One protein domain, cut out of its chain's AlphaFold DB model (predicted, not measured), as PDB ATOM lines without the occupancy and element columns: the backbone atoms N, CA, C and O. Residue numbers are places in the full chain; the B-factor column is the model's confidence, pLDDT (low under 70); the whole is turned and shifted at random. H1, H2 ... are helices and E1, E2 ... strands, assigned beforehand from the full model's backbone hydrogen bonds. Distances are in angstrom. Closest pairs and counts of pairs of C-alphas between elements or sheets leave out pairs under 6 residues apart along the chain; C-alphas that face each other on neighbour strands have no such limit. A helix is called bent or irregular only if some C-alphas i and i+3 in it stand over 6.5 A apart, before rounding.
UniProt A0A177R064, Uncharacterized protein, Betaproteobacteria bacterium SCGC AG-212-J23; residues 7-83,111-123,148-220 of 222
ATOM      1  N   GLU A   7     -31.381  13.219 -53.394       98.31
ATOM      2  CA  GLU A   7     -31.888  14.454 -52.799       98.31
ATOM      3  C   GLU A   7     -33.246  14.273 -52.111       98.31
ATOM      4  O   GLU A   7     -33.477  14.878 -51.066       98.31
ATOM      5  N   GLU A   8     -34.118  13.422 -52.661       98.56
ATOM      6  CA  GLU A   8     -35.420  13.098 -52.067       98.56
ATOM      7  C   GLU A   8     -35.238  12.317 -50.758       98.56
ATOM      8  O   GLU A   8     -35.840  12.673 -49.746       98.56
ATOM      9  N   LEU A   9     -34.340  11.322 -50.739       98.75
ATOM     10  CA  LEU A   9     -33.984  10.588 -49.519       98.75
ATOM     11  C   LEU A   9     -33.440  11.528 -48.437       98.75
ATOM     12  O   LEU A   9     -33.918  11.508 -47.301       98.75
ATOM     13  N   LEU A  10     -32.468  12.375 -48.784       98.75
ATOM     14  CA  LEU A  10     -31.857  13.311 -47.840       98.75
ATOM     15  C   LEU A  10     -32.878  14.320 -47.298       98.75
ATOM     16  O   LEU A  10     -32.874  14.612 -46.103       98.75
ATOM     17  N   ALA A  11     -33.788  14.813 -48.143       98.69
ATOM     18  CA  ALA A  11     -34.875  15.686 -47.712       98.69
ATOM     19  C   ALA A  11     -35.823  14.988 -46.722       98.69
ATOM     20  O   ALA A  11     -36.192  15.597 -45.718       98.69
ATOM     21  N   CYS A  12     -36.166  13.714 -46.942       98.75
ATOM     22  CA  CYS A  12     -36.958  12.931 -45.988       98.75
ATOM     23  C   CYS A  12     -36.238  12.755 -44.645       98.75
ATOM     24  O   CYS A  12     -36.855  12.925 -43.593       98.75
ATOM     25  N   VAL A  13     -34.932  12.467 -44.656       98.81
ATOM     26  CA  VAL A  13     -34.139  12.364 -43.418       98.81
ATOM     27  C   VAL A  13     -34.152  13.686 -42.655       98.81
ATOM     28  O   VAL A  13     -34.399  13.693 -41.450       98.81
ATOM     29  N   ILE A  14     -33.957  14.812 -43.347       98.69
ATOM     30  CA  ILE A  14     -34.050  16.143 -42.735       98.69
ATOM     31  C   ILE A  14     -35.448  16.383 -42.165       98.69
ATOM     32  O   ILE A  14     -35.554  16.839 -41.032       98.69
ATOM     33  N   GLY A  15     -36.504  16.029 -42.901       98.31
ATOM     34  CA  GLY A  15     -37.882  16.139 -42.426       98.31
ATOM     35  C   GLY A  15     -38.109  15.420 -41.094       98.31
ATOM     36  O   GLY A  15     -38.685  16.004 -40.186       98.31
ATOM     37  N   ARG A  16     -37.572  14.203 -40.939       98.06
ATOM     38  CA  ARG A  16     -37.648  13.416 -39.690       98.06
ATOM     39  C   ARG A  16     -36.821  14.038 -38.553       98.06
ATOM     40  O   ARG A  16     -37.233  14.038 -37.400       98.06
ATOM     41  N   LEU A  17     -35.662  14.632 -38.856       98.12
ATOM     42  CA  LEU A  17     -34.844  15.347 -37.858       98.12
ATOM     43  C   LEU A  17     -35.515  16.629 -37.322       98.12
ATOM     44  O   LEU A  17     -35.077  17.171 -36.301       98.12
ATOM     45  N   LEU A  18     -36.556  17.120 -38.003       97.94
ATOM     46  CA  LEU A  18     -37.328  18.304 -37.623       97.94
ATOM     47  C   LEU A  18     -38.530  17.993 -36.722       97.94
ATOM     48  O   LEU A  18     -39.228  18.926 -36.318       97.94
ATOM     49  N   ASP A  19     -38.746  16.734 -36.343       95.31
ATOM     50  CA  ASP A  19     -39.855  16.355 -35.472       95.31
ATOM     51  C   ASP A  19     -39.846  17.157 -34.155       95.31
ATOM     52  O   ASP A  19     -38.829  17.328 -33.460       95.31
ATOM     53  N   GLY A  20     -41.009  17.734 -33.843       94.06
ATOM     54  CA  GLY A  20     -41.221  18.593 -32.675       94.06
ATOM     55  C   GLY A  20     -40.569  19.981 -32.754       94.06
ATOM     56  O   GLY A  20     -40.626  20.728 -31.777       94.06
ATOM     57  N   ARG A  21     -39.947  20.361 -33.879       96.19
ATOM     58  CA  ARG A  21     -39.400  21.715 -34.087       96.19
ATOM     59  C   ARG A  21     -40.478  22.670 -34.584       96.19
ATOM     60  O   ARG A  21     -41.424  22.250 -35.252       96.19
ATOM     61  N   ARG A  22     -40.327  23.962 -34.276       96.12
ATOM     62  CA  ARG A  22     -41.301  25.009 -34.637       96.12
ATOM     63  C   ARG A  22     -40.753  25.990 -35.663       96.12
ATOM     64  O   ARG A  22     -41.533  26.551 -36.425       96.12
ATOM     65  N   HIS A  23     -39.438  26.195 -35.701       97.00
ATOM     66  CA  HIS A  23     -38.815  27.121 -36.641       97.00
ATOM     67  C   HIS A  23     -37.431  26.645 -37.097       97.00
ATOM     68  O   HIS A  23     -36.540  26.439 -36.267       97.00
ATOM     69  N   ALA A  24     -37.236  26.517 -38.411       97.44
ATOM     70  CA  ALA A  24     -35.918  26.337 -39.010       97.44
ATOM     71  C   ALA A  24     -35.507  27.537 -39.862       97.44
ATOM     72  O   ALA A  24     -36.296  28.066 -40.648       97.44
ATOM     73  N   ALA A  25     -34.237  27.906 -39.738       95.88
ATOM     74  CA  ALA A  25     -33.579  28.834 -40.636       95.88
ATOM     75  C   ALA A  25     -32.619  28.085 -41.572       95.88
ATOM     76  O   ALA A  25     -31.981  27.104 -41.180       95.88
ATOM     77  N   ILE A  26     -32.525  28.538 -42.820       94.69
ATOM     78  CA  ILE A  26     -31.748  27.884 -43.877       94.69
ATOM     79  C   ILE A  26     -30.770  28.890 -44.484       94.69
ATOM     80  O   ILE A  26     -31.157  30.000 -44.855       94.69
ATOM     81  N   GLY A  27     -29.498  28.499 -44.580       89.31
ATOM     82  CA  GLY A  27     -28.447  29.325 -45.173       89.31
ATOM     83  C   GLY A  27     -28.555  29.456 -46.699       89.31
ATOM     84  O   GLY A  27     -29.277  28.709 -47.356       89.31
ATOM     85  N   ALA A  28     -27.784  30.381 -47.272       80.69
ATOM     86  CA  ALA A  28     -27.877  30.787 -48.681       80.69
ATOM     87  C   ALA A  28     -27.865  29.634 -49.716       80.69
ATOM     88  O   ALA A  28     -28.712  29.595 -50.601       80.69
ATOM     89  N   SER A  29     -26.957  28.659 -49.598       85.50
ATOM     90  CA  SER A  29     -26.761  27.601 -50.613       85.50
ATOM     91  C   SER A  29     -27.165  26.212 -50.112       85.50
ATOM     92  O   SER A  29     -26.371  25.275 -50.148       85.50
ATOM     93  N   SER A  30     -28.392  26.078 -49.600       94.38
ATOM     94  CA  SER A  30     -28.853  24.865 -48.903       94.38
ATOM     95  C   SER A  30     -30.157  24.274 -49.474       94.38
ATOM     96  O   SER A  30     -31.128  24.119 -48.731       94.38
ATOM     97  N   PRO A  31     -30.209  23.897 -50.768       96.94
ATOM     98  CA  PRO A  31     -31.448  23.433 -51.397       96.94
ATOM     99  C   PRO A  31     -31.993  22.124 -50.799       96.94
ATOM    100  O   PRO A  31     -33.204  21.980 -50.650       96.94
ATOM    101  N   ILE A  32     -31.129  21.184 -50.396       98.25
ATOM    102  CA  ILE A  32     -31.560  19.919 -49.768       98.25
ATOM    103  C   ILE A  32     -32.143  20.171 -48.362       98.25
ATOM    104  O   ILE A  32     -33.277  19.749 -48.121       98.25
ATOM    105  N   PRO A  33     -31.472  20.921 -47.458       98.38
ATOM    106  CA  PRO A  33     -32.100  21.377 -46.219       98.38
ATOM    107  C   PRO A  33     -33.415  22.132 -46.410       98.38
ATOM    108  O   PRO A  33     -34.375  21.855 -45.694       98.38
ATOM    109  N   ALA A  34     -33.500  23.028 -47.398       97.94
ATOM    110  CA  ALA A  34     -34.748  23.717 -47.714       97.94
ATOM    111  C   ALA A  34     -35.860  22.742 -48.111       97.94
ATOM    112  O   ALA A  34     -36.970  22.826 -47.587       97.94
ATOM    113  N   THR A  35     -35.542  21.775 -48.969       98.44
ATOM    114  CA  THR A  35     -36.479  20.736 -49.407       98.44
ATOM    115  C   THR A  35     -37.018  19.935 -48.219       98.44
ATOM    116  O   THR A  35     -38.229  19.759 -48.106       98.44
ATOM    117  N   GLY A  36     -36.152  19.506 -47.292       98.56
ATOM    118  CA  GLY A  36     -36.573  18.781 -46.088       98.56
ATOM    119  C   GLY A  36     -37.445  19.619 -45.146       98.56
ATOM    120  O   GLY A  36     -38.464  19.137 -44.652       98.56
ATOM    121  N   CYS A  37     -37.105  20.897 -44.955       98.44
ATOM    122  CA  CYS A  37     -37.924  21.841 -44.189       98.44
ATOM    123  C   CYS A  37     -39.308  22.055 -44.812       98.44
ATOM    124  O   CYS A  37     -40.308  22.037 -44.096       98.44
ATOM    125  N   PHE A  38     -39.387  22.233 -46.133       98.31
ATOM    126  CA  PHE A  38     -40.663  22.400 -46.826       98.31
ATOM    127  C   PHE A  38     -41.491  21.116 -46.834       98.31
ATOM    128  O   PHE A  38     -42.709  21.196 -46.682       98.31
ATOM    129  N   LEU A  39     -40.864  19.940 -46.942       98.56
ATOM    130  CA  LEU A  39     -41.546  18.655 -46.772       98.56
ATOM    131  C   LEU A  39     -42.168  18.545 -45.375       98.56
ATOM    132  O   LEU A  39     -43.358  18.255 -45.256       98.56
ATOM    133  N   TYR A  40     -41.399  18.838 -44.324       98.44
ATOM    134  CA  TYR A  40     -41.914  18.837 -42.955       98.44
ATOM    135  C   TYR A  40     -43.047  19.863 -42.775       98.44
ATOM    136  O   TYR A  40     -44.090  19.546 -42.203       98.44
ATOM    137  N   GLN A  41     -42.918  21.054 -43.368       97.69
ATOM    138  CA  GLN A  41     -43.965  22.079 -43.366       97.69
ATOM    139  C   GLN A  41     -45.262  21.623 -44.059       97.69
ATOM    140  O   GLN A  41     -46.351  22.060 -43.681       97.69
ATOM    141  N   GLN A  42     -45.196  20.728 -45.055       97.44
ATOM    142  CA  GLN A  42     -46.412  20.181 -45.664       97.44
ATOM    143  C   GLN A  42     -47.250  19.367 -44.674       97.44
ATOM    144  O   GLN A  42     -48.475  19.392 -44.784       97.44
ATOM    145  N   ARG A  43     -46.604  18.716 -43.701       94.50
ATOM    146  CA  ARG A  43     -47.235  17.896 -42.656       94.50
ATOM    147  C   ARG A  43     -47.542  18.688 -41.388       94.50
ATOM    148  O   ARG A  43     -48.528  18.409 -40.715       94.50
ATOM    149  N   ASN A  44     -46.742  19.708 -41.092       96.00
ATOM    150  CA  ASN A  44     -46.924  20.588 -39.946       96.00
ATOM    151  C   ASN A  44     -47.033  22.052 -40.395       96.00
ATOM    152  O   ASN A  44     -46.036  22.759 -40.531       96.00
ATOM    153  N   LYS A  45     -48.268  22.532 -40.569       94.12
ATOM    154  CA  LYS A  45     -48.548  23.895 -41.060       94.12
ATOM    155  C   LYS A  45     -48.145  25.008 -40.087       94.12
ATOM    156  O   LYS A  45     -48.037  26.155 -40.504       94.12
ATOM    157  N   THR A  46     -47.903  24.684 -38.815       96.12
ATOM    158  CA  THR A  46     -47.421  25.659 -37.818       96.12
ATOM    159  C   THR A  46     -45.902  25.843 -37.855       96.12
ATOM    160  O   THR A  46     -45.390  26.815 -37.296       96.12
ATOM    161  N   PHE A  47     -45.178  24.943 -38.531       97.44
ATOM    162  CA  PHE A  47     -43.734  25.030 -38.684       97.44
ATOM    163  C   PHE A  47     -43.341  26.200 -39.591       97.44
ATOM    164  O   PHE A  47     -43.823  26.348 -40.718       97.44
ATOM    165  N   ARG A  48     -42.428  27.033 -39.094       95.81
ATOM    166  CA  ARG A  48     -41.898  28.196 -39.804       95.81
ATOM    167  C   ARG A  48     -40.585  27.852 -40.491       95.81
ATOM    168  O   ARG A  48     -39.736  27.161 -39.927       95.81
ATOM    169  N   VAL A  49     -40.417  28.393 -41.692       95.38
ATOM    170  CA  VAL A  49     -39.202  28.265 -42.495       95.38
ATOM    171  C   VAL A  49     -38.738  29.665 -42.880       95.38
ATOM    172  O   VAL A  49     -39.475  30.391 -43.547       95.38
ATOM    173  N   SER A  50     -37.524  30.032 -42.476       94.31
ATOM    174  CA  SER A  50     -36.875  31.286 -42.867       94.31
ATOM    175  C   SER A  50     -35.657  31.000 -43.740       94.31
ATOM    176  O   SER A  50     -34.714  30.336 -43.312       94.31
ATOM    177  N   LEU A  51     -35.659  31.518 -44.965       92.00
ATOM    178  CA  LEU A  51     -34.499  31.463 -45.855       92.00
ATOM    179  C   LEU A  51     -33.643  32.712 -45.642       92.00
ATOM    180  O   LEU A  51     -34.166  33.825 -45.648       92.00
ATOM    181  N   GLN A  52     -32.327  32.543 -45.491       87.19
ATOM    182  CA  GLN A  52     -31.386  33.667 -45.410       87.19
ATOM    183  C   GLN A  52     -31.425  34.523 -46.685       87.19
ATOM    184  O   GLN A  52     -31.293  35.743 -46.621       87.19
ATOM    185  N   GLN A  53     -31.604  33.875 -47.836       82.38
ATOM    186  CA  GLN A  53     -31.823  34.523 -49.122       82.38
ATOM    187  C   GLN A  53     -33.147  34.014 -49.679       82.38
ATOM    188  O   GLN A  53     -33.239  32.860 -50.090       82.38
ATOM    189  N   ARG A  54     -34.168  34.874 -49.650       83.62
ATOM    190  CA  ARG A  54     -35.473  34.614 -50.257       83.62
ATOM    191  C   ARG A  54     -35.686  35.599 -51.398       83.62
ATOM    192  O   ARG A  54     -35.608  36.805 -51.165       83.62
ATOM    193  N   ARG A  55     -35.936  35.103 -52.611       81.62
ATOM    194  CA  ARG A  55     -36.033  35.927 -53.831       81.62
ATOM    195  C   ARG A  55     -37.276  36.814 -53.856       81.62
ATOM    196  O   ARG A  55     -37.236  37.890 -54.439       81.62
ATOM    197  N   ALA A  56     -38.364  36.377 -53.222       79.38
ATOM    198  CA  ALA A  56     -39.622  37.115 -53.152       79.38
ATOM    199  C   ALA A  56     -40.318  36.921 -51.798       79.38
ATOM    200  O   ALA A  56     -40.183  35.874 -51.163       79.38
ATOM    201  N   ALA A  57     -41.097  37.922 -51.371       80.88
ATOM    202  CA  ALA A  57     -41.878  37.891 -50.129       80.88
ATOM    203  C   ALA A  57     -41.043  37.511 -48.884       80.88
ATOM    204  O   ALA A  57     -41.443  36.673 -48.068       80.88
ATOM    205  N   ASN A  58     -39.847  38.095 -48.751       81.94
ATOM    206  CA  ASN A  58     -39.054  37.961 -47.534       81.94
ATOM    207  C   ASN A  58     -39.770  38.699 -46.387       81.94
ATOM    208  O   ASN A  58     -40.053  39.884 -46.547       81.94
ATOM    209  N   PRO A  59     -40.103  38.034 -45.261       83.31
ATOM    210  CA  PRO A  59     -40.757  38.704 -44.136       83.31
ATOM    211  C   PRO A  59     -39.833  39.671 -43.381       83.31
ATOM    212  O   PRO A  59     -40.325  40.404 -42.531       83.31
ATOM    213  N   PHE A  60     -38.524  39.649 -43.655       88.25
ATOM    214  CA  PHE A  60     -37.546  40.555 -43.053       88.25
ATOM    215  C   PHE A  60     -37.470  41.875 -43.828       88.25
ATOM    216  O   PHE A  60     -37.259  41.870 -45.043       88.25
ATOM    217  N   THR A  61     -37.600  42.993 -43.119       87.81
ATOM    218  CA  THR A  61     -37.469  44.363 -43.632       87.81
ATOM    219  C   THR A  61     -36.028  44.881 -43.564       87.81
ATOM    220  O   THR A  61     -35.611  45.622 -44.445       87.81
ATOM    221  N   GLU A  62     -35.233  44.421 -42.595       87.19
ATOM    222  CA  GLU A  62     -33.816  44.763 -42.371       87.19
ATOM    223  C   GLU A  62     -32.867  43.644 -42.859       87.19
ATOM    224  O   GLU A  62     -31.728  43.473 -42.405       87.19
ATOM    225  N   GLY A  63     -33.346  42.832 -43.804       83.88
ATOM    226  CA  GLY A  63     -32.576  41.778 -44.453       83.88
ATOM    227  C   GLY A  63     -32.096  40.684 -43.492       83.88
ATOM    228  O   GLY A  63     -32.779  40.284 -42.554       83.88
ATOM    229  N   SER A  64     -30.897  40.146 -43.747       82.06
ATOM    230  CA  SER A  64     -30.399  38.978 -43.000       82.06
ATOM    231  C   SER A  64     -30.097  39.247 -41.523       82.06
ATOM    232  O   SER A  64     -29.982  38.288 -40.761       82.06
ATOM    233  N   ARG A  65     -30.006  40.519 -41.101       89.12
ATOM    234  CA  ARG A  65     -29.786  40.897 -39.699       89.12
ATOM    235  C   ARG A  65     -30.871  40.319 -38.792       89.12
ATOM    236  O   ARG A  65     -30.549  39.728 -37.766       89.12
ATOM    237  N   GLU A  66     -32.132  40.408 -39.206       92.50
ATOM    238  CA  GLU A  66     -33.256  39.909 -38.411       92.50
ATOM    239  C   GLU A  66     -33.179  38.401 -38.165       92.50
ATOM    240  O   GLU A  66     -33.592  37.924 -37.111       92.50
ATOM    241  N   LEU A  67     -32.594  37.633 -39.090       92.00
ATOM    242  CA  LEU A  67     -32.366  36.202 -38.887       92.00
ATOM    243  C   LEU A  67     -31.413  35.949 -37.708       92.00
ATOM    244  O   LEU A  67     -31.646  35.043 -36.909       92.00
ATOM    245  N   PHE A  68     -30.359  36.760 -37.585       93.31
ATOM    246  CA  PHE A  68     -29.421  36.691 -36.466       93.31
ATOM    247  C   PHE A  68     -30.061  37.178 -35.163       93.31
ATOM    248  O   PHE A  68     -29.884  36.529 -34.135       93.31
ATOM    249  N   ASP A  69     -30.870  38.239 -35.207       94.88
ATOM    250  CA  ASP A  69     -31.608  38.728 -34.036       94.88
ATOM    251  C   ASP A  69     -32.597  37.662 -33.521       94.88
ATOM    252  O   ASP A  69     -32.662  37.384 -32.320       94.88
ATOM    253  N   LEU A  70     -33.312  36.976 -34.421       95.31
ATOM    254  CA  LEU A  70     -34.175  35.841 -34.080       95.31
ATOM    255  C   LEU A  70     -33.390  34.677 -33.465       95.31
ATOM    256  O   LEU A  70     -33.870  34.057 -32.511       95.31
ATOM    257  N   ALA A  71     -32.203  34.371 -33.994       95.69
ATOM    258  CA  ALA A  71     -31.328  33.343 -33.440       95.69
ATOM    259  C   ALA A  71     -30.883  33.708 -32.014       95.69
ATOM    260  O   ALA A  71     -31.031  32.892 -31.106       95.69
ATOM    261  N   GLY A  72     -30.431  34.947 -31.796       95.75
ATOM    262  CA  GLY A  72     -30.019  35.455 -30.485       95.75
ATOM    263  C   GLY A  72     -31.139  35.490 -29.450       95.75
ATOM    264  O   GLY A  72     -30.897  35.261 -28.270       95.75
ATOM    265  N   GLN A  73     -32.381  35.701 -29.889       96.06
ATOM    266  CA  GLN A  73     -33.580  35.633 -29.046       96.06
ATOM    267  C   GLN A  73     -34.061  34.193 -28.782       96.06
ATOM    268  O   GLN A  73     -35.087  33.999 -28.129       96.06
ATOM    269  N   GLY A  74     -33.387  33.170 -29.323       95.62
ATOM    270  CA  GLY A  74     -33.805  31.772 -29.200       95.62
ATOM    271  C   GLY A  74     -35.096  31.441 -29.960       95.62
ATOM    272  O   GLY A  74     -35.781  30.474 -29.627       95.62
ATOM    273  N   ARG A  75     -35.454  32.248 -30.967       95.94
ATOM    274  CA  ARG A  75     -36.677  32.104 -31.779       95.94
ATOM    275  C   ARG A  75     -36.476  31.248 -33.026       95.94
ATOM    276  O   ARG A  75     -37.445  31.014 -33.747       95.94
ATOM    277  N   ILE A  76     -35.252  30.795 -33.287       96.44
ATOM    278  CA  ILE A  76     -34.926  29.780 -34.291       96.44
ATOM    279  C   ILE A  76     -34.545  28.510 -33.534       96.44
ATOM    280  O   ILE A  76     -33.625  28.521 -32.718       96.44
ATOM    281  N   ASP A  77     -35.251  27.412 -33.802       94.88
ATOM    282  CA  ASP A  77     -34.974  26.145 -33.129       94.88
ATOM    283  C   ASP A  77     -33.864  25.378 -33.849       94.88
ATOM    284  O   ASP A  77     -33.013  24.782 -33.194       94.88
ATOM    285  N   THR A  78     -33.898  25.369 -35.188       97.94
ATOM    286  CA  THR A  78     -33.030  24.546 -36.043       97.94
ATOM    287  C   THR A  78     -32.287  25.379 -37.078       97.94
ATOM    288  O   THR A  78     -32.866  26.260 -37.713       97.94
ATOM    289  N   PHE A  79     -31.012  25.059 -37.281       97.62
ATOM    290  CA  PHE A  79     -30.182  25.632 -38.336       97.62
ATOM    291  C   PHE A  79     -29.296  24.553 -38.953       97.62
ATOM    292  O   PHE A  79     -28.984  23.552 -38.305       97.62
ATOM    293  N   PHE A  80     -28.885  24.763 -40.200       97.88
ATOM    294  CA  PHE A  80     -28.041  23.828 -40.936       97.88
ATOM    295  C   PHE A  80     -26.681  24.455 -41.211       97.88
ATOM    296  O   PHE A  80     -26.606  25.576 -41.715       97.88
ATOM    297  N   LEU A  81     -25.609  23.724 -40.914       96.94
ATOM    298  CA  LEU A  81     -24.244  24.152 -41.207       96.94
ATOM    299  C   LEU A  81     -23.529  23.118 -42.070       96.94
ATOM    300  O   LEU A  81     -23.525  21.931 -41.765       96.94
ATOM    301  N   GLY A  82     -22.894  23.585 -43.138       94.38
ATOM    302  CA  GLY A  82     -21.906  22.797 -43.866       94.38
ATOM    303  C   GLY A  82     -20.499  23.020 -43.321       94.38
ATOM    304  O   GLY A  82     -20.255  23.936 -42.540       94.38
ATOM    305  N   GLY A  83     -19.556  22.211 -43.788       94.19
ATOM    306  CA  GLY A  83     -18.125  22.385 -43.549       94.19
ATOM    307  C   GLY A  83     -17.342  21.913 -44.766       94.19
ATOM    308  O   GLY A  83     -17.726  20.932 -45.403       94.19
ATOM    309  N   MET A 111     -24.197  31.351 -35.138       96.06
ATOM    310  CA  MET A 111     -25.357  30.466 -35.278       96.06
ATOM    311  C   MET A 111     -25.141  29.143 -34.544       96.06
ATOM    312  O   MET A 111     -26.041  28.673 -33.856       96.06
ATOM    313  N   TYR A 112     -23.943  28.562 -34.630       97.00
ATOM    314  CA  TYR A 112     -23.643  27.304 -33.950       97.00
ATOM    315  C   TYR A 112     -23.623  27.451 -32.421       97.00
ATOM    316  O   TYR A 112     -23.963  26.509 -31.708       97.00
ATOM    317  N   ALA A 113     -23.253  28.629 -31.911       95.69
ATOM    318  CA  ALA A 113     -23.229  28.899 -30.479       95.69
ATOM    319  C   ALA A 113     -24.636  29.092 -29.885       95.69
ATOM    320  O   ALA A 113     -24.880  28.668 -28.759       95.69
ATOM    321  N   VAL A 114     -25.560  29.720 -30.624       96.31
ATOM    322  CA  VAL A 114     -26.888  30.092 -30.090       96.31
ATOM    323  C   VAL A 114     -28.007  29.113 -30.465       96.31
ATOM    324  O   VAL A 114     -29.000  29.006 -29.742       96.31
ATOM    325  N   ILE A 115     -27.871  28.363 -31.566       96.44
ATOM    326  CA  ILE A 115     -28.906  27.433 -32.035       96.44
ATOM    327  C   ILE A 115     -28.723  26.044 -31.421       96.44
ATOM    328  O   ILE A 115     -27.795  25.300 -31.743       96.44
ATOM    329  N   ARG A 116     -29.696  25.649 -30.593       87.19
ATOM    330  CA  ARG A 116     -29.687  24.377 -29.851       87.19
ATOM    331  C   ARG A 116     -29.824  23.129 -30.728       87.19
ATOM    332  O   ARG A 116     -29.361  22.066 -30.327       87.19
ATOM    333  N   ASN A 117     -30.468  23.225 -31.892       95.44
ATOM    334  CA  ASN A 117     -30.654  22.101 -32.816       95.44
ATOM    335  C   ASN A 117     -29.911  22.337 -34.134       95.44
ATOM    336  O   ASN A 117     -30.523  22.454 -35.193       95.44
ATOM    337  N   THR A 118     -28.586  22.445 -34.079       97.94
ATOM    338  CA  THR A 118     -27.783  22.586 -35.299       97.94
ATOM    339  C   THR A 118     -27.570  21.223 -35.959       97.94
ATOM    340  O   THR A 118     -27.048  20.304 -35.329       97.94
ATOM    341  N   ILE A 119     -27.953  21.081 -37.228       98.56
ATOM    342  CA  ILE A 119     -27.706  19.881 -38.036       98.56
ATOM    343  C   ILE A 119     -26.536  20.177 -38.972       98.56
ATOM    344  O   ILE A 119     -26.605  21.099 -39.788       98.56
ATOM    345  N   LEU A 120     -25.461  19.398 -38.876       98.50
ATOM    346  CA  LEU A 120     -24.397  19.464 -39.869       98.50
ATOM    347  C   LEU A 120     -24.854  18.739 -41.134       98.50
ATOM    348  O   LEU A 120     -25.334  17.609 -41.059       98.50
ATOM    349  N   PHE A 121     -24.716  19.380 -42.290       98.38
ATOM    350  CA  PHE A 121     -25.094  18.799 -43.573       98.38
ATOM    351  C   PHE A 121     -23.966  18.919 -44.591       98.38
ATOM    352  O   PHE A 121     -23.469  20.015 -44.869       98.38
ATOM    353  N   ARG A 122     -23.596  17.791 -45.202       97.44
ATOM    354  CA  ARG A 122     -22.588  17.758 -46.261       97.44
ATOM    355  C   ARG A 122     -22.811  16.602 -47.222       97.44
ATOM    356  O   ARG A 122     -22.574  15.461 -46.865       97.44
ATOM    357  N   ASP A 123     -23.161  16.890 -48.473       96.75
ATOM    358  CA  ASP A 123     -23.397  15.820 -49.453       96.75
ATOM    359  C   ASP A 123     -22.173  14.901 -49.650       96.75
ATOM    360  O   ASP A 123     -22.291  13.679 -49.654       96.75
ATOM    361  N   THR A 148     -24.791  13.210 -44.166       98.75
ATOM    362  CA  THR A 148     -24.047  13.241 -45.422       98.75
ATOM    363  C   THR A 148     -24.823  12.618 -46.567       98.75
ATOM    364  O   THR A 148     -25.873  12.032 -46.353       98.75
ATOM    365  N   GLY A 149     -24.294  12.681 -47.790       98.31
ATOM    366  CA  GLY A 149     -24.879  11.978 -48.934       98.31
ATOM    367  C   GLY A 149     -24.807  10.449 -48.856       98.31
ATOM    368  O   GLY A 149     -25.319   9.791 -49.758       98.31
ATOM    369  N   LYS A 150     -24.186   9.877 -47.811       98.69
ATOM    370  CA  LYS A 150     -24.043   8.423 -47.613       98.69
ATOM    371  C   LYS A 150     -24.553   7.913 -46.261       98.69
ATOM    372  O   LYS A 150     -24.849   6.724 -46.156       98.69
ATOM    373  N   ALA A 151     -24.618   8.748 -45.223       98.69
ATOM    374  CA  ALA A 151     -24.902   8.287 -43.867       98.69
ATOM    375  C   ALA A 151     -25.511   9.374 -42.975       98.69
ATOM    376  O   ALA A 151     -25.293  10.571 -43.174       98.69
ATOM    377  N   LEU A 152     -26.220   8.931 -41.938       98.88
ATOM    378  CA  LEU A 152     -26.705   9.764 -40.843       98.88
ATOM    379  C   LEU A 152     -25.984   9.388 -39.549       98.88
ATOM    380  O   LEU A 152     -25.999   8.228 -39.137       98.88
ATOM    381  N   PHE A 153     -25.441  10.392 -38.872       98.81
ATOM    382  CA  PHE A 153     -24.899  10.290 -37.524       98.81
ATOM    383  C   PHE A 153     -25.725  11.151 -36.570       98.81
ATOM    384  O   PHE A 153     -26.095  12.279 -36.906       98.81
ATOM    385  N   SER A 154     -25.961  10.664 -35.357       98.56
ATOM    386  CA  SER A 154     -26.452  11.476 -34.246       98.56
ATOM    387  C   SER A 154     -25.288  11.923 -33.367       98.56
ATOM    388  O   SER A 154     -24.226  11.301 -33.346       98.56
ATOM    389  N   TRP A 155     -25.470  13.023 -32.644       97.94
ATOM    390  CA  TRP A 155     -24.517  13.447 -31.626       97.94
ATOM    391  C   TRP A 155     -24.944  12.929 -30.254       97.94
ATOM    392  O   TRP A 155     -26.028  13.264 -29.765       97.94
ATOM    393  N   GLN A 156     -24.098  12.117 -29.623       95.19
ATOM    394  CA  GLN A 156     -24.363  11.508 -28.323       95.19
ATOM    395  C   GLN A 156     -23.111  11.566 -27.455       95.19
ATOM    396  O   GLN A 156     -22.027  11.213 -27.902       95.19
ATOM    397  N   LYS A 157     -23.252  12.002 -26.197       91.50
ATOM    398  CA  LYS A 157     -22.166  11.969 -25.197       91.50
ATOM    399  C   LYS A 157     -20.841  12.592 -25.690       91.50
ATOM    400  O   LYS A 157     -19.766  12.105 -25.359       91.50
ATOM    401  N   GLY A 158     -20.919  13.663 -26.486       93.06
ATOM    402  CA  GLY A 158     -19.744  14.381 -26.993       93.06
ATOM    403  C   GLY A 158     -19.065  13.758 -28.218       93.06
ATOM    404  O   GLY A 158     -17.939  14.143 -28.524       93.06
ATOM    405  N   ARG A 159     -19.715  12.814 -28.910       95.25
ATOM    406  CA  ARG A 159     -19.199  12.202 -30.141       95.25
ATOM    407  C   ARG A 159     -20.301  11.824 -31.124       95.25
ATOM    408  O   ARG A 159     -21.482  11.780 -30.772       95.25
ATOM    409  N   PHE A 160     -19.914  11.532 -32.361       98.50
ATOM    410  CA  PHE A 160     -20.842  11.003 -33.355       98.50
ATOM    411  C   PHE A 160     -21.126   9.518 -33.121       98.50
ATOM    412  O   PHE A 160     -20.214   8.725 -32.880       98.50
ATOM    413  N   ARG A 161     -22.399   9.146 -33.260       98.56
ATOM    414  CA  ARG A 161     -22.868   7.768 -33.359       98.56
ATOM    415  C   ARG A 161     -23.520   7.559 -34.721       98.56
ATOM    416  O   ARG A 161     -24.434   8.296 -35.079       98.56
ATOM    417  N   LEU A 162     -23.058   6.571 -35.478       98.75
ATOM    418  CA  LEU A 162     -23.636   6.180 -36.759       98.75
ATOM    419  C   LEU A 162     -25.034   5.591 -36.536       98.75
ATOM    420  O   LEU A 162     -25.191   4.605 -35.816       98.75
ATOM    421  N   GLU A 163     -26.040   6.208 -37.151       98.62
ATOM    422  CA  GLU A 163     -27.441   5.797 -37.037       98.62
ATOM    423  C   GLU A 163     -27.883   4.952 -38.220       98.62
ATOM    424  O   GLU A 163     -28.567   3.956 -38.031       98.62
ATOM    425  N   SER A 164     -27.519   5.347 -39.442       98.81
ATOM    426  CA  SER A 164     -27.857   4.584 -40.644       98.81
ATOM    427  C   SER A 164     -26.961   4.946 -41.821       98.81
ATOM    428  O   SER A 164     -26.359   6.024 -41.851       98.81
ATOM    429  N   VAL A 165     -26.921   4.058 -42.811       98.81
ATOM    430  CA  VAL A 165     -26.283   4.291 -44.113       98.81
ATOM    431  C   VAL A 165     -27.321   4.244 -45.230       98.81
ATOM    432  O   VAL A 165     -28.280   3.477 -45.166       98.81
ATOM    433  N   HIS A 166     -27.164   5.083 -46.250       97.94
ATOM    434  CA  HIS A 166     -28.106   5.170 -47.373       97.94
ATOM    435  C   HIS A 166     -27.930   3.998 -48.345       97.94
ATOM    436  O   HIS A 166     -28.896   3.530 -48.936       97.94
ATOM    437  N   GLU A 167     -26.700   3.497 -48.440       96.69
ATOM    438  CA  GLU A 167     -26.290   2.295 -49.164       96.69
ATOM    439  C   GLU A 167     -25.210   1.577 -48.339       96.69
ATOM    440  O   GLU A 167     -24.652   2.159 -47.411       96.69
ATOM    441  N   ARG A 168     -24.911   0.305 -48.623       96.56
ATOM    442  CA  ARG A 168     -23.891  -0.449 -47.872       96.56
ATOM    443  C   ARG A 168     -22.484  -0.045 -48.322       96.56
ATOM    444  O   ARG A 168     -22.167  -0.163 -49.499       96.56
ATOM    445  N   PHE A 169     -21.643   0.390 -47.385       96.75
ATOM    446  CA  PHE A 169     -20.230   0.709 -47.620       96.75
ATOM    447  C   PHE A 169     -19.427   0.639 -46.313       96.75
ATOM    448  O   PHE A 169     -20.005   0.587 -45.224       96.75
ATOM    449  N   ASP A 170     -18.096   0.661 -46.416       96.81
ATOM    450  CA  ASP A 170     -17.214   0.776 -45.252       96.81
ATOM    451  C   ASP A 170     -17.123   2.237 -44.781       96.81
ATOM    452  O   ASP A 170     -16.323   3.043 -45.265       96.81
ATOM    453  N   VAL A 171     -17.961   2.577 -43.803       97.88
ATOM    454  CA  VAL A 171     -18.028   3.929 -43.230       97.88
ATOM    455  C   VAL A 171     -16.721   4.332 -42.546       97.88
ATOM    456  O   VAL A 171     -16.346   5.504 -42.580       97.88
ATOM    457  N   ARG A 172     -16.003   3.383 -41.928       97.62
ATOM    458  CA  ARG A 172     -14.751   3.673 -41.209       97.62
ATOM    459  C   ARG A 172     -13.617   3.970 -42.181       97.62
ATOM    460  O   ARG A 172     -12.836   4.885 -41.927       97.62
ATOM    461  N   ALA A 173     -13.560   3.263 -43.309       97.94
ATOM    462  CA  ALA A 173     -12.593   3.559 -44.361       97.94
ATOM    463  C   ALA A 173     -12.758   4.992 -44.899       97.94
ATOM    464  O   ALA A 173     -11.766   5.689 -45.120       97.94
ATOM    465  N   GLU A 174     -13.995   5.473 -45.040       98.31
ATOM    466  CA  GLU A 174     -14.289   6.789 -45.622       98.31
ATOM    467  C   GLU A 174     -14.400   7.952 -44.614       98.31
ATOM    468  O   GLU A 174     -14.516   9.106 -45.032       98.31
ATOM    469  N   THR A 175     -14.294   7.689 -43.308       98.69
ATOM    470  CA  THR A 175     -14.386   8.706 -42.241       98.69
ATOM    471  C   THR A 175     -13.043   8.877 -41.529       98.69
ATOM    472  O   THR A 175     -12.426   7.915 -41.080       98.69
ATOM    473  N   GLY A 176     -12.556  10.114 -41.418       98.44
ATOM    474  CA  GLY A 176     -11.254  10.422 -40.818       98.44
ATOM    475  C   GLY A 176     -11.227  10.477 -39.289       98.44
ATOM    476  O   GLY A 176     -10.141  10.537 -38.724       98.44
ATOM    477  N   PHE A 177     -12.377  10.457 -38.620       98.44
ATOM    478  CA  PHE A 177     -12.495  10.504 -37.162       98.44
ATOM    479  C   PHE A 177     -13.220   9.274 -36.605       98.44
ATOM    480  O   PHE A 177     -13.978   8.611 -37.312       98.44
ATOM    481  N   ASP A 178     -13.025   9.007 -35.316       97.62
ATOM    482  CA  ASP A 178     -13.715   7.921 -34.623       97.62
ATOM    483  C   ASP A 178     -15.184   8.248 -34.337       97.62
ATOM    484  O   ASP A 178     -15.551   9.380 -34.012       97.62
ATOM    485  N   PHE A 179     -16.023   7.216 -34.401       98.25
ATOM    486  CA  PHE A 179     -17.443   7.274 -34.078       98.25
ATOM    487  C   PHE A 179     -17.926   5.948 -33.479       98.25
ATOM    488  O   PHE A 179     -17.363   4.872 -33.739       98.25
ATOM    489  N   ASP A 180     -19.000   6.039 -32.701       98.06
ATOM    490  CA  ASP A 180     -19.720   4.879 -32.180       98.06
ATOM    491  C   ASP A 180     -20.647   4.317 -33.265       98.06
ATOM    492  O   ASP A 180     -21.204   5.065 -34.065       98.06
ATOM    493  N   ALA A 181     -20.866   3.008 -33.293       97.50
ATOM    494  CA  ALA A 181     -21.813   2.384 -34.214       97.50
ATOM    495  C   ALA A 181     -22.487   1.178 -33.542       97.50
ATOM    496  O   ALA A 181     -21.862   0.543 -32.688       97.50
ATOM    497  N   PRO A 182     -23.744   0.852 -33.891       95.88
ATOM    498  CA  PRO A 182     -24.323  -0.442 -33.542       95.88
ATOM    499  C   PRO A 182     -23.558  -1.585 -34.231       95.88
ATOM    500  O   PRO A 182     -22.847  -1.362 -35.209       95.88
ATOM    501  N   SER A 183     -23.721  -2.811 -33.727       94.25
ATOM    502  CA  SER A 183     -23.129  -4.014 -34.332       94.25
ATOM    503  C   SER A 183     -23.646  -4.268 -35.749       94.25
ATOM    504  O   SER A 183     -22.866  -4.616 -36.629       94.25
ATOM    505  N   ASP A 184     -24.942  -4.045 -35.966       95.31
ATOM    506  CA  ASP A 184     -25.564  -3.991 -37.286       95.31
ATOM    507  C   ASP A 184     -26.079  -2.573 -37.545       95.31
ATOM    508  O   ASP A 184     -26.939  -2.054 -36.829       95.31
ATOM    509  N   VAL A 185     -25.502  -1.919 -38.551       97.69
ATOM    510  CA  VAL A 185     -25.895  -0.568 -38.952       97.69
ATOM    511  C   VAL A 185     -27.116  -0.685 -39.857       97.69
ATOM    512  O   VAL A 185     -27.011  -1.307 -40.911       97.69
ATOM    513  N   PRO A 186     -28.268  -0.086 -39.533       98.19
ATOM    514  CA  PRO A 186     -29.438  -0.196 -40.392       98.19
ATOM    515  C   PRO A 186     -29.286   0.643 -41.670       98.19
ATOM    516  O   PRO A 186     -28.536   1.624 -41.728       98.19
ATOM    517  N   LEU A 187     -30.046   0.273 -42.702       98.44
ATOM    518  CA  LEU A 187     -30.249   1.140 -43.860       98.44
ATOM    519  C   LEU A 187     -31.175   2.299 -43.491       98.44
ATOM    520  O   LEU A 187     -32.102   2.151 -42.694       98.44
ATOM    521  N   THR A 188     -30.941   3.461 -44.093       98.62
ATOM    522  CA  THR A 188     -31.847   4.598 -43.952       98.62
ATOM    523  C   THR A 188     -33.213   4.240 -44.544       98.62
ATOM    524  O   THR A 188     -33.264   3.803 -45.695       98.62
ATOM    525  N   PRO A 189     -34.327   4.445 -43.812       98.19
ATOM    526  CA  PRO A 189     -35.651   4.139 -44.341       98.19
ATOM    527  C   PRO A 189     -35.927   4.939 -45.622       98.19
ATOM    528  O   PRO A 189     -35.732   6.167 -45.602       98.19
ATOM    529  N   PRO A 190     -36.393   4.290 -46.705       98.00
ATOM    530  CA  PRO A 190     -36.653   4.968 -47.969       98.00
ATOM    531  C   PRO A 190     -37.765   6.021 -47.815       98.00
ATOM    532  O   PRO A 190     -38.512   6.003 -46.828       98.00
ATOM    533  N   PRO A 191     -37.890   6.964 -48.763       98.38
ATOM    534  CA  PRO A 191     -39.071   7.808 -48.862       98.38
ATOM    535  C   PRO A 191     -40.330   6.956 -49.044       98.38
ATOM    536  O   PRO A 191     -40.349   6.040 -49.864       98.38
ATOM    537  N   SER A 192     -41.384   7.277 -48.302       97.94
ATOM    538  CA  SER A 192     -42.724   6.728 -48.555       97.94
ATOM    539  C   SER A 192     -43.355   7.342 -49.810       97.94
ATOM    540  O   SER A 192     -42.995   8.449 -50.219       97.94
ATOM    541  N   ASP A 193     -44.359   6.673 -50.378       97.88
ATOM    542  CA  ASP A 193     -45.096   7.180 -51.547       97.88
ATOM    543  C   ASP A 193     -45.723   8.557 -51.289       97.88
ATOM    544  O   ASP A 193     -45.728   9.428 -52.161       97.88
ATOM    545  N   GLU A 194     -46.205   8.794 -50.066       97.75
ATOM    546  CA  GLU A 194     -46.721  10.102 -49.671       97.75
ATOM    547  C   GLU A 194     -45.617  11.171 -49.654       97.75
ATOM    548  O   GLU A 194     -45.831  12.274 -50.164       97.75
ATOM    549  N   GLU A 195     -44.433  10.861 -49.111       98.38
ATOM    550  CA  GLU A 195     -43.289  11.786 -49.117       98.38
ATOM    551  C   GLU A 195     -42.891  12.141 -50.544       98.38
ATOM    552  O   GLU A 195     -42.741  13.321 -50.855       98.38
ATOM    553  N   LEU A 196     -42.797  11.148 -51.430       98.50
ATOM    554  CA  LEU A 196     -42.472  11.365 -52.838       98.50
ATOM    555  C   LEU A 196     -43.529  12.216 -53.542       98.50
ATOM    556  O   LEU A 196     -43.181  13.140 -54.277       98.50
ATOM    557  N   ARG A 197     -44.818  11.969 -53.284       98.00
ATOM    558  CA  ARG A 197     -45.915  12.780 -53.831       98.00
ATOM    559  C   ARG A 197     -45.825  14.241 -53.378       98.00
ATOM    560  O   ARG A 197     -46.067  15.146 -54.176       98.00
ATOM    561  N   LEU A 198     -45.484  14.490 -52.113       98.44
ATOM    562  CA  LEU A 198     -45.299  15.846 -51.587       98.44
ATOM    563  C   LEU A 198     -44.049  16.515 -52.171       98.44
ATOM    564  O   LEU A 198     -44.126  17.674 -52.589       98.44
ATOM    565  N   LEU A 199     -42.932  15.784 -52.228       98.44
ATOM    566  CA  LEU A 199     -41.655  16.244 -52.774       98.44
ATOM    567  C   LEU A 199     -41.796  16.667 -54.234       98.44
ATOM    568  O   LEU A 199     -41.497  17.809 -54.562       98.44
ATOM    569  N   ARG A 200     -42.340  15.789 -55.081       97.75
ATOM    570  CA  ARG A 200     -42.489  15.993 -56.534       97.75
ATOM    571  C   ARG A 200     -43.647  16.922 -56.915       97.75
ATOM    572  O   ARG A 200     -43.809  17.250 -58.086       97.75
ATOM    573  N   GLY A 201     -44.470  17.328 -55.948       97.00
ATOM    574  CA  GLY A 201     -45.621  18.203 -56.149       97.00
ATOM    575  C   GLY A 201     -45.438  19.571 -55.482       97.00
ATOM    576  O   GLY A 201     -44.722  20.425 -56.010       97.00
ATOM    577  N   PRO A 202     -46.118  19.841 -54.351       97.56
ATOM    578  CA  PRO A 202     -46.097  21.157 -53.712       97.56
ATOM    579  C   PRO A 202     -44.703  21.599 -53.250       97.56
ATOM    580  O   PRO A 202     -44.391  22.784 -53.349       97.56
ATOM    581  N   VAL A 203     -43.854  20.684 -52.770       97.94
ATOM    582  CA  VAL A 203     -42.510  21.044 -52.288       97.94
ATOM    583  C   VAL A 203     -41.608  21.462 -53.446       97.94
ATOM    584  O   VAL A 203     -40.963  22.500 -53.339       97.94
ATOM    585  N   ALA A 204     -41.608  20.729 -54.563       97.50
ATOM    586  CA  ALA A 204     -40.826  21.091 -55.743       97.50
ATOM    587  C   ALA A 204     -41.136  22.521 -56.218       97.50
ATOM    588  O   ALA A 204     -40.212  23.287 -56.488       97.50
ATOM    589  N   LYS A 205     -42.417  22.926 -56.221       95.44
ATOM    590  CA  LYS A 205     -42.838  24.298 -56.569       95.44
ATOM    591  C   LYS A 205     -42.297  25.352 -55.597       95.44
ATOM    592  O   LYS A 205     -41.857  26.409 -56.033       95.44
ATOM    593  N   LEU A 206     -42.316  25.069 -54.290       94.62
ATOM    594  CA  LEU A 206     -41.749  25.969 -53.276       94.62
ATOM    595  C   LEU A 206     -40.231  26.104 -53.430       94.62
ATOM    596  O   LEU A 206     -39.699  27.204 -53.338       94.62
ATOM    597  N   VAL A 207     -39.537  24.993 -53.687       95.62
ATOM    598  CA  VAL A 207     -38.080  24.971 -53.858       95.62
ATOM    599  C   VAL A 207     -37.661  25.684 -55.142       95.62
ATOM    600  O   VAL A 207     -36.692  26.436 -55.106       95.62
ATOM    601  N   ALA A 208     -38.385  25.503 -56.251       95.25
ATOM    602  CA  ALA A 208     -38.080  26.135 -57.537       95.25
ATOM    603  C   ALA A 208     -38.049  27.672 -57.460       95.25
ATOM    604  O   ALA A 208     -37.243  28.301 -58.142       95.25
ATOM    605  N   ALA A 209     -38.859  28.273 -56.577       93.06
ATOM    606  CA  ALA A 209     -38.911  29.723 -56.398       93.06
ATOM    607  C   ALA A 209     -37.568  30.332 -55.958       93.06
ATOM    608  O   ALA A 209     -37.226  31.431 -56.390       93.06
ATOM    609  N   ASP A 210     -36.791  29.624 -55.131       92.62
ATOM    610  CA  ASP A 210     -35.505  30.105 -54.605       92.62
ATOM    611  C   ASP A 210     -34.295  29.342 -55.190       92.62
ATOM    612  O   ASP A 210     -33.206  29.912 -55.328       92.62
ATOM    613  N   TYR A 211     -34.497  28.088 -55.616       94.62
ATOM    614  CA  TYR A 211     -33.485  27.165 -56.143       94.62
ATOM    615  C   TYR A 211     -33.901  26.530 -57.496       94.62
ATOM    616  O   TYR A 211     -34.027  25.303 -57.586       94.62
ATOM    617  N   PRO A 212     -34.086  27.320 -58.572       94.81
ATOM    618  CA  PRO A 212     -34.592  26.826 -59.858       94.81
ATOM    619  C   PRO A 212     -33.677  25.779 -60.509       94.81
ATOM    620  O   PRO A 212     -34.152  24.736 -60.949       94.81
ATOM    621  N   ASP A 213     -32.353  25.974 -60.485       95.50
ATOM    622  CA  ASP A 213     -31.406  25.004 -61.064       95.50
ATOM    623  C   ASP A 213     -31.447  23.652 -60.343       95.50
ATOM    624  O   ASP A 213     -31.312  22.591 -60.956       95.50
ATOM    625  N   PHE A 214     -31.665  23.677 -59.025       95.88
ATOM    626  CA  PHE A 214     -31.840  22.465 -58.236       95.88
ATOM    627  C   PHE A 214     -33.149  21.761 -58.599       95.88
ATOM    628  O   PHE A 214     -33.133  20.557 -58.851       95.88
ATOM    629  N   ALA A 215     -34.261  22.499 -58.673       96.44
ATOM    630  CA  ALA A 215     -35.564  21.935 -59.012       96.44
ATOM    631  C   ALA A 215     -35.581  21.338 -60.427       96.44
ATOM    632  O   ALA A 215     -36.072  20.223 -60.620       96.44
ATOM    633  N   LYS A 216     -34.947  22.013 -61.391       96.75
ATOM    634  CA  LYS A 216     -34.764  21.514 -62.754       96.75
ATOM    635  C   LYS A 216     -33.944  20.231 -62.789       96.75
ATOM    636  O   LYS A 216     -34.325  19.277 -63.458       96.75
ATOM    637  N   ARG A 217     -32.832  20.179 -62.050       96.56
ATOM    638  CA  ARG A 217     -31.947  19.006 -62.012       96.56
ATOM    639  C   ARG A 217     -32.596  17.788 -61.351       96.56
ATOM    640  O   ARG A 217     -32.350  16.675 -61.801       96.56
ATOM    641  N   VAL A 218     -33.373  17.982 -60.283       96.62
ATOM    642  CA  VAL A 218     -33.951  16.880 -59.490       96.62
ATOM    643  C   VAL A 218     -35.318  16.437 -60.021       96.62
ATOM    644  O   VAL A 218     -35.576  15.238 -60.092       96.62
ATOM    645  N   TRP A 219     -36.184  17.376 -60.416       96.31
ATOM    646  CA  TRP A 219     -37.577  17.096 -60.804       96.31
ATOM    647  C   TRP A 219     -37.934  17.499 -62.239       96.31
ATOM    648  O   TRP A 219     -39.059  17.255 -62.665       96.31
ATOM    649  N   GLY A 220     -37.018  18.109 -62.996       94.19
ATOM    650  CA  GLY A 220     -37.274  18.502 -64.385       94.19
ATOM    651  C   GLY A 220     -38.235  19.684 -64.547       94.19
ATOM    652  O   GLY A 220     -38.767  19.876 -65.637       94.19
TER     653      GLY A 220
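Overview. This is residues 7 to 83, 111 to 123 and 148 to 220 of the 222 residues of an uncharacterized protein of Betaproteobacteria bacterium SCGC AG-212-J23 (UniProt A0A177R064). A small sheet of four parallel strands, E2, E1, E3 and E4, has helix H2 over one face, and H6 crosses H2 on the side away from the sheet, with H7 folding back along H6 as a helical hairpin. H1 packs on H2 and only grazes the sheet, while the shorter H3 is on the sheet's opposite face beside the four-residue H4; the separate two-stranded hairpin E5 and E6 lies beyond edge strand E4, and the loop of residues 52 to 64 lies toward the other end of the longest axis. The 163 printed residues include seven named helices and six named strands in the order H1 E1 H2 E2 H3 E3 H4 E4 E5 E6 H5 H6 H7, and the class is mixed, helices and strands. The whole is compact, with a radius of gyration of the C-alphas of 16.3 A and spans of 50 by 37 by 26 A.

Along the chain. H1, residues 7 to 17, begins at C-alpha 7 at (-31.888, 14.454, -52.799) and is 15.3 A long. E1 is residues 23 to 26, H2 residues 31 to 43 with 18.9 A, and E2 residues 48 to 51. H3, residues 65 to 72, is followed by E3, residues 78 to 81. After a cut come H4, residues 111 to 114, and E4, residues 117 to 122, 16.3 A long, with C-alpha 117 at (-30.654, 22.101, -32.816). After the second cut, E5 is residues 151 to 156 with 15.9 A, and E6 residues 159 to 165 with 17.5 A. H5 is residues 171 to 174. H6, residues 193 to 210, is 25.0 A long, with a kink of 41 degrees near residue 204; it is only just irregular, C-alphas 199 and 202 being 6.7 A apart. H7, residues 212 to 219, ends at C-alpha 219 at (-37.577, 17.096, -60.804).

Arrangement. In the sheet, N 26 and O 50 of E1 and E2 are 2.9 A apart, N 25 and O 78 of E1 and E3 2.9 A, and N 119 and O 79 of E4 and E3 2.9 A, within hydrogen-bond range. E1, H2, E2 is a strand-helix-strand unit, two parallel neighbour strands with a helix between, its crossover right-handed; E2, H3, E3 is a split one, with E1 between its strands, also right-handed. H2 is on the sheet at a height of 9.3 A, along E1 at 16 degrees on the local plane. H3 lies on the opposite face and touches H4, the closest C-alphas being those of Gly 72 and Val 114, 6.2 A; H4 only grazes the sheet. H1 touches H2 at a steep tilt of 57 degrees, the same way, closest at the C-alphas of Ala 11 and Gly 36, 3.9 A. H6, the hub, touches H2 at a steep tilt of 57 degrees, opposite ways, closest at the C-alphas of Phe 38 and Val 203, 5.9 A. H6 and H1 only just touch, with 3 pairs of C-alphas within 8 A, the closest those of Glu 8 and Leu 199, 7.0 A. H7 touches H6 at a shallow tilt of 17 degrees, opposite ways, closest at the C-alphas of Ala 208 and Ala 215, 5.1 A. In the antiparallel hairpin E5 and E6, N 154 and O 161 are 2.8 A apart; E5 is near H1 and E4, and H5 touches no helix. Every O i to N i+4 pair is within hydrogen-bond range in H1, H3 and H7, but 8 of 9 in H2 and 10 of 14 in H6; H4 and H5 are too short for such a pair.

Size, cuts and confidence. The two C-alphas farthest apart are those of Thr 61 and Ser 183, 51.3 A. Residues 84 to 110 are not printed, with 13.6 A between C-alphas 83 and 111, and residues 124 to 147 are not printed, with 4.8 A between C-alphas 123 and 148. Of the links that are printed whole, E2 to H3 and H5 to H6 are long. The mean pLDDT of the printed part is 95.5, and no printed residue is under 70.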